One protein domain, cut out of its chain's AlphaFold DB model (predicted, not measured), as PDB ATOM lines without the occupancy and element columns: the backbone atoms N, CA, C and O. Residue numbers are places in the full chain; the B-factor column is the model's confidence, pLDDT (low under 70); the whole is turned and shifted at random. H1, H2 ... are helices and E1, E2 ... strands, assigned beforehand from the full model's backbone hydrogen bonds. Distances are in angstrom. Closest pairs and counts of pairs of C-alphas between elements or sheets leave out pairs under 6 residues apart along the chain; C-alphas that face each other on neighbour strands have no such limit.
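What this domain is: This is residues 11 to 66 of the 66 residues of an uncharacterized protein of Nonomuraea endophytica (UniProt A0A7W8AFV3). The printed part is an open, flat zigzag of three strokes: the long helix H1, the strand E1 folding back from its end to make a V with it, and the helix H2 turning off at the far end of E1. Residues 11 to 21 make a hooked loop before H1, and residues 60 to 66, of which 60 to 64 belong to H2, stick out free at the other end. The printed part has 56 residues with two named helices and one named strand, in the order H1, E1, H2, and the class is mostly helix. It is only just loose, close to extended, with a radius of gyration of the C-alphas of 14.9 A and spans of 46 by 32 by 12 A.

Where its parts are: The printed part begins at Asp 11, with its C-alpha at (14.146, 7.921, -30.972). H1 is residues 22 to 39, 25.5 A from first to last C-alpha, beginning at C-alpha 22 at (8.098, 0.717, -28.487). E1 is residues 44 to 49, 16.3 A long from first to last C-alpha. H2 is residues 52 to 64, 18.3 A from first to last C-alpha, ending at C-alpha 64 at (10.159, 20.622, -3.825).

How they stand to each other: A tight link of 4 residues joins H1 to E1, whose closest C-alphas are those of Leu 37 and Ala 44, 6.8 A apart. E1 pairs with no named strand. A tight link of 2 residues joins E1 to H2, and their closest C-alphas, those of Leu 49 and Gly 55, are 5.3 A apart. H1 and H2 are apart. In H1 and H2 every O i to N i+4 pair is within hydrogen-bond range.

The domain as a whole: The two C-alphas farthest apart are those of Gly 17 and Glu 65, at 46.0 A. The printed part has no cut and ends at Ala 66, the chain's last residue. Neither link between named elements is long. The mean pLDDT of the printed part is 96.0, and residue 66 alone is under 70.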
ATOM      1  N   ASP A  11      13.569   9.079 -30.293       94.88
ATOM      2  CA  ASP A  11      14.146   7.921 -30.972       94.88
ATOM      3  C   ASP A  11      13.254   6.694 -30.764       94.88
ATOM      4  O   ASP A  11      13.450   5.894 -29.843       94.88
ATOM      5  N   ASP A  12      12.218   6.572 -31.592       96.44
ATOM      6  CA  ASP A  12      11.247   5.488 -31.468       96.44
ATOM      7  C   ASP A  12      11.725   4.204 -32.163       96.44
ATOM      8  O   ASP A  12      12.113   4.196 -33.333       96.44
ATOM      9  N   LEU A  13      11.683   3.089 -31.432       97.69
ATOM     10  CA  LEU A  13      12.183   1.797 -31.895       97.69
ATOM     11  C   LEU A  13      11.031   0.906 -32.345       97.69
ATOM     12  O   LEU A  13      10.082   0.680 -31.599       97.69
ATOM     13  N   GLY A  14      11.124   0.328 -33.540       98.06
ATOM     14  CA  GLY A  14      10.180  -0.701 -33.979       98.06
ATOM     15  C   GLY A  14      10.236  -1.938 -33.076       98.06
ATOM     16  O   GLY A  14      11.319  -2.384 -32.695       98.06
ATOM     17  N   VAL A  15       9.082  -2.529 -32.752       97.56
ATOM     18  CA  VAL A  15       9.048  -3.809 -32.032       97.56
ATOM     19  C   VAL A  15       9.179  -4.955 -33.049       97.56
ATOM     20  O   VAL A  15       8.364  -5.035 -33.972       97.56
ATOM     21  N   PRO A  16      10.163  -5.867 -32.910       97.75
ATOM     22  CA  PRO A  16      10.385  -6.935 -33.885       97.75
ATOM     23  C   PRO A  16       9.129  -7.770 -34.165       97.75
ATOM     24  O   PRO A  16       8.501  -8.305 -33.251       97.75
ATOM     25  N   GLY A  17       8.760  -7.882 -35.446       97.94
ATOM     26  CA  GLY A  17       7.608  -8.669 -35.898       97.94
ATOM     27  C   GLY A  17       6.235  -8.099 -35.518       97.94
ATOM     28  O   GLY A  17       5.236  -8.816 -35.617       97.94
ATOM     29  N   ARG A  18       6.151  -6.841 -35.066       98.12
ATOM     30  CA  ARG A  18       4.894  -6.182 -34.677       98.12
ATOM     31  C   ARG A  18       4.625  -4.930 -35.521       98.12
ATOM     32  O   ARG A  18       5.568  -4.276 -35.950       98.12
ATOM     33  N   PRO A  19       3.349  -4.558 -35.731       96.94
ATOM     34  CA  PRO A  19       2.971  -3.382 -36.519       96.94
ATOM     35  C   PRO A  19       3.004  -2.074 -35.705       96.94
ATOM     36  O   PRO A  19       2.325  -1.114 -36.059       96.94
ATOM     37  N   TYR A  20       3.725  -2.041 -34.584       96.62
ATOM     38  CA  TYR A  20       3.815  -0.891 -33.688       96.62
ATOM     39  C   TYR A  20       5.248  -0.705 -33.185       96.62
ATOM     40  O   TYR A  20       6.070  -1.625 -33.215       96.62
ATOM     41  N   SER A  21       5.532   0.498 -32.704       98.38
ATOM     42  CA  SER A  21       6.800   0.861 -32.083       98.38
ATOM     43  C   SER A  21       6.767   0.701 -30.560       98.38
ATOM     44  O   SER A  21       5.711   0.493 -29.955       98.38
ATOM     45  N   LEU A  22       7.936   0.784 -29.931       97.44
ATOM     46  CA  LEU A  22       8.098   0.717 -28.487       97.44
ATOM     47  C   LEU A  22       7.460   1.937 -27.820       97.44
ATOM     48  O   LEU A  22       6.761   1.770 -26.823       97.44
ATOM     49  N   GLY A  23       7.623   3.132 -28.391       96.94
ATOM     50  CA  GLY A  23       6.952   4.345 -27.930       96.94
ATOM     51  C   GLY A  23       5.432   4.237 -28.045       96.94
ATOM     52  O   GLY A  23       4.711   4.576 -27.104       96.94
ATOM     53  N   GLY A  24       4.931   3.664 -29.144       97.12
ATOM     54  CA  GLY A  24       3.510   3.356 -29.305       97.12
ATOM     55  C   GLY A  24       2.990   2.377 -28.246       97.12
ATOM     56  O   GLY A  24       1.934   2.608 -27.654       97.12
ATOM     57  N   LEU A  25       3.749   1.316 -27.955       97.25
ATOM     58  CA  LEU A  25       3.406   0.340 -26.920       97.25
ATOM     59  C   LEU A  25       3.387   0.970 -25.518       97.25
ATOM     60  O   LEU A  25       2.419   0.780 -24.786       97.25
ATOM     61  N   GLN A  26       4.405   1.758 -25.163       95.94
ATOM     62  CA  GLN A  26       4.481   2.465 -23.879       95.94
ATOM     63  C   GLN A  26       3.308   3.435 -23.691       95.94
ATOM     64  O   GLN A  26       2.700   3.482 -22.619       95.94
ATOM     65  N   LEU A  27       2.951   4.186 -24.739       95.38
ATOM     66  CA  LEU A  27       1.797   5.084 -24.710       95.38
ATOM     67  C   LEU A  27       0.489   4.311 -24.501       95.38
ATOM     68  O   LEU A  27      -0.334   4.711 -23.676       95.38
ATOM     69  N   ALA A  28       0.303   3.207 -25.228       96.75
ATOM     70  CA  ALA A  28      -0.874   2.358 -25.087       96.75
ATOM     71  C   ALA A  28      -0.989   1.783 -23.665       96.75
ATOM     72  O   ALA A  28      -2.076   1.798 -23.088       96.75
ATOM     73  N   GLN A  29       0.127   1.349 -23.073       96.69
ATOM     74  CA  GLN A  29       0.174   0.860 -21.693       96.69
ATOM     75  C   GLN A  29      -0.207   1.954 -20.688       96.69
ATOM     76  O   GLN A  29      -1.113   1.745 -19.887       96.69
ATOM     77  N   ALA A  30       0.386   3.150 -20.781       96.62
ATOM     78  CA  ALA A  30       0.072   4.256 -19.873       96.62
ATOM     79  C   ALA A  30      -1.404   4.695 -19.945       96.62
ATOM     80  O   ALA A  30      -1.998   5.096 -18.943       96.62
ATOM     81  N   LEU A  31      -2.015   4.623 -21.133       96.50
ATOM     82  CA  LEU A  31      -3.449   4.856 -21.306       96.50
ATOM     83  C   LEU A  31      -4.296   3.740 -20.680       96.50
ATOM     84  O   LEU A  31      -5.306   4.041 -20.045       96.50
ATOM     85  N   GLY A  32      -3.877   2.481 -20.824       97.94
ATOM     86  CA  GLY A  32      -4.513   1.336 -20.175       97.94
ATOM     87  C   GLY A  32      -4.479   1.434 -18.647       97.94
ATOM     88  O   GLY A  32      -5.506   1.237 -18.000       97.94
ATOM     89  N   ASP A  33      -3.347   1.838 -18.069       97.69
ATOM     90  CA  ASP A  33      -3.211   2.058 -16.624       97.69
ATOM     91  C   ASP A  33      -4.152   3.164 -16.129       97.69
ATOM     92  O   ASP A  33      -4.829   3.009 -15.109       97.69
ATOM     93  N   LEU A  34      -4.255   4.271 -16.876       97.38
ATOM     94  CA  LEU A  34      -5.186   5.355 -16.559       97.38
ATOM     95  C   LEU A  34      -6.645   4.871 -16.577       97.38
ATOM     96  O   LEU A  34      -7.415   5.199 -15.673       97.38
ATOM     97  N   GLN A  35      -7.020   4.070 -17.579       97.75
ATOM     98  CA  GLN A  35      -8.352   3.469 -17.677       97.75
ATOM     99  C   GLN A  35      -8.630   2.497 -16.525       97.75
ATOM    100  O   GLN A  35      -9.718   2.531 -15.952       97.75
ATOM    101  N   ALA A  36      -7.655   1.671 -16.140       98.12
ATOM    102  CA  ALA A  36      -7.787   0.749 -15.014       98.12
ATOM    103  C   ALA A  36      -7.991   1.499 -13.688       98.12
ATOM    104  O   ALA A  36      -8.887   1.162 -12.912       98.12
ATOM    105  N   LEU A  37      -7.217   2.563 -13.445       97.94
ATOM    106  CA  LEU A  37      -7.377   3.419 -12.267       97.94
ATOM    107  C   LEU A  37      -8.751   4.097 -12.238       97.94
ATOM    108  O   LEU A  37      -9.406   4.093 -11.192       97.94
ATOM    109  N   ALA A  38      -9.212   4.615 -13.380       96.94
ATOM    110  CA  ALA A  38     -10.546   5.194 -13.508       96.94
ATOM    111  C   ALA A  38     -11.647   4.159 -13.220       96.94
ATOM    112  O   ALA A  38     -12.570   4.448 -12.460       96.94
ATOM    113  N   GLY A  39     -11.517   2.936 -13.746       98.12
ATOM    114  CA  GLY A  39     -12.452   1.835 -13.494       98.12
ATOM    115  C   GLY A  39     -12.530   1.414 -12.022       98.12
ATOM    116  O   GLY A  39     -13.583   0.989 -11.556       98.12
ATOM    117  N   LEU A  40     -11.445   1.594 -11.266       98.19
ATOM    118  CA  LEU A  40     -11.388   1.356  -9.820       98.19
ATOM    119  C   LEU A  40     -11.793   2.583  -8.978       98.19
ATOM    120  O   LEU A  40     -11.619   2.570  -7.758       98.19
ATOM    121  N   GLY A  41     -12.273   3.667  -9.600       97.69
ATOM    122  CA  GLY A  41     -12.633   4.908  -8.907       97.69
ATOM    123  C   GLY A  41     -11.442   5.609  -8.242       97.69
ATOM    124  O   GLY A  41     -11.611   6.347  -7.271       97.69
ATOM    125  N   ARG A  42     -10.214   5.357  -8.713       98.12
ATOM    126  CA  ARG A  42      -8.993   5.932  -8.141       98.12
ATOM    127  C   ARG A  42      -8.645   7.240  -8.859       98.12
ATOM    128  O   ARG A  42      -8.424   7.215 -10.067       98.12
ATOM    129  N   PRO A  43      -8.519   8.376  -8.144       97.75
ATOM    130  CA  PRO A  43      -8.124   9.639  -8.762       97.75
ATOM    131  C   PRO A  43      -6.732   9.535  -9.386       97.75
ATOM    132  O   PRO A  43      -5.770   9.193  -8.686       97.75
ATOM    133  N   ALA A  44      -6.633   9.860 -10.673       97.31
ATOM    134  CA  ALA A  44      -5.397   9.819 -11.439       97.31
ATOM    135  C   ALA A  44      -5.297  11.024 -12.381       97.31
ATOM    136  O   ALA A  44      -6.292  11.442 -12.973       97.31
ATOM    137  N   VAL A  45      -4.087  11.556 -12.531       95.81
ATOM    138  CA  VAL A  45      -3.747  12.577 -13.527       95.81
ATOM    139  C   VAL A  45      -2.600  12.064 -14.386       95.81
ATOM    140  O   VAL A  45      -1.672  11.431 -13.879       95.81
ATOM    141  N   ARG A  46      -2.660  12.327 -15.693       95.69
ATOM    142  CA  ARG A  46      -1.569  12.030 -16.620       95.69
ATOM    143  C   ARG A  46      -0.921  13.326 -17.081       95.69
ATOM    144  O   ARG A  46      -1.586  14.182 -17.653       95.69
ATOM    145  N   LEU A  47       0.386  13.417 -16.880       96.50
ATOM    146  CA  LEU A  47       1.236  14.483 -17.383       96.50
ATOM    147  C   LEU A  47       2.028  13.929 -18.570       96.50
ATOM    148  O   LEU A  47       2.695  12.897 -18.466       96.50
ATOM    149  N   HIS A  48       1.899  14.572 -19.729       96.50
ATOM    150  CA  HIS A  48       2.637  14.209 -20.933       96.50
ATOM    151  C   HIS A  48       3.640  15.311 -21.265       96.50
ATOM    152  O   HIS A  48       3.250  16.420 -21.621       96.50
ATOM    153  N   LEU A  49       4.924  15.004 -21.107       97.38
ATOM    154  CA  LEU A  49       6.028  15.933 -21.303       97.38
ATOM    155  C   LEU A  49       6.380  15.997 -22.793       97.38
ATOM    156  O   LEU A  49       6.938  15.048 -23.344       97.38
ATOM    157  N   THR A  50       6.040  17.107 -23.443       95.94
ATOM    158  CA  THR A  50       6.379  17.348 -24.855       95.94
ATOM    159  C   THR A  50       7.872  17.596 -25.054       95.94
ATOM    160  O   THR A  50       8.437  17.147 -26.042       95.94
ATOM    161  N   ASP A  51       8.506  18.236 -24.071       96.44
ATOM    162  CA  ASP A  51       9.951  18.263 -23.853       96.44
ATOM    163  C   ASP A  51      10.227  17.563 -22.519       96.44
ATOM    164  O   ASP A  51       9.764  17.997 -21.458       96.44
ATOM    165  N   ARG A  52      10.964  16.451 -22.570       95.38
ATOM    166  CA  ARG A  52      11.251  15.633 -21.387       95.38
ATOM    167  C   ARG A  52      12.176  16.345 -20.408       95.38
ATOM    168  O   ARG A  52      11.961  16.237 -19.205       95.38
ATOM    169  N   VAL A  53      13.185  17.059 -20.901       96.19
ATOM    170  CA  VAL A  53      14.194  17.707 -20.057       96.19
ATOM    171  C   VAL A  53      13.552  18.860 -19.298       96.19
ATOM    172  O   VAL A  53      13.572  18.879 -18.066       96.19
ATOM    173  N   THR A  54      12.903  19.768 -20.028       97.50
ATOM    174  CA  THR A  54      12.204  20.916 -19.438       97.50
ATOM    175  C   THR A  54      11.052  20.453 -18.542       97.50
ATOM    176  O   THR A  54      10.879  20.943 -17.425       97.50
ATOM    177  N   GLY A  55      10.292  19.447 -18.986       96.81
ATOM    178  CA  GLY A  55       9.157  18.908 -18.245       96.81
ATOM    179  C   GLY A  55       9.536  18.264 -16.908       96.81
ATOM    180  O   GLY A  55       8.875  18.519 -15.904       96.81
ATOM    181  N   VAL A  56      10.608  17.462 -16.868       96.69
ATOM    182  CA  VAL A  56      11.097  16.849 -15.620       96.69
ATOM    183  C   VAL A  56      11.622  17.916 -14.664       96.69
ATOM    184  O   VAL A  56      11.314  17.856 -13.474       96.69
ATOM    185  N   ALA A  57      12.356  18.915 -15.167       97.69
ATOM    186  CA  ALA A  57      12.851  20.016 -14.344       97.69
ATOM    187  C   ALA A  57      11.705  20.782 -13.659       97.69
ATOM    188  O   ALA A  57      11.755  21.009 -12.451       97.69
ATOM    189  N   HIS A  58      10.638  21.107 -14.399       96.81
ATOM    190  CA  HIS A  58       9.452  21.760 -13.831       96.81
ATOM    191  C   HIS A  58       8.750  20.896 -12.778       96.81
ATOM    192  O   HIS A  58       8.325  21.409 -11.745       96.81
ATOM    193  N   LEU A  59       8.639  19.586 -13.020       95.38
ATOM    194  CA  LEU A  59       8.007  18.667 -12.074       95.38
ATOM    195  C   LEU A  59       8.773  18.590 -10.751       95.38
ATOM    196  O   LEU A  59       8.159  18.583  -9.688       95.38
ATOM    197  N   LEU A  60      10.105  18.524 -10.825       96.25
ATOM    198  CA  LEU A  60      10.969  18.471  -9.649       96.25
ATOM    199  C   LEU A  60      10.889  19.764  -8.838       96.25
ATOM    200  O   LEU A  60      10.741  19.685  -7.623       96.25
ATOM    201  N   ALA A  61      10.919  20.925  -9.501       97.19
ATOM    202  CA  ALA A  61      10.762  22.215  -8.832       97.19
ATOM    203  C   ALA A  61       9.420  22.296  -8.083       97.19
ATOM    204  O   ALA A  61       9.398  22.547  -6.881       97.19
ATOM    205  N   ALA A  62       8.311  21.963  -8.753       94.62
ATOM    206  CA  ALA A  62       6.985  21.972  -8.133       94.62
ATOM    207  C   ALA A  62       6.856  20.978  -6.962       94.62
ATOM    208  O   ALA A  62       6.166  21.256  -5.988       94.62
ATOM    209  N   ALA A  63       7.515  19.817  -7.040       93.25
ATOM    210  CA  ALA A  63       7.496  18.818  -5.972       93.25
ATOM    211  C   ALA A  63       8.341  19.212  -4.749       93.25
ATOM    212  O   ALA A  63       8.108  18.684  -3.668       93.25
ATOM    213  N   GLN A  64       9.324  20.102  -4.914       93.94
ATOM    214  CA  GLN A  64      10.159  20.622  -3.825       93.94
ATOM    215  C   GLN A  64       9.502  21.791  -3.077       93.94
ATOM    216  O   GLN A  64       9.894  22.084  -1.950       93.94
ATOM    217  N   GLU A  65       8.529  22.460  -3.698       83.12
ATOM    218  CA  GLU A  65       7.743  23.547  -3.094       83.12
ATOM    219  C   GLU A  65       6.563  23.045  -2.235       83.12
ATOM    220  O   GLU A  65       5.964  23.838  -1.507       83.12
ATOM    221  N   ALA A  66       6.225  21.754  -2.332       62.62
ATOM    222  CA  ALA A  66       5.110  21.100  -1.640       62.62
ATOM    223  C   ALA A  66       5.533  20.443  -0.315       62.62
ATOM    224  O   ALA A  66       4.705  20.462   0.625       62.62
TER     225      ALA A  66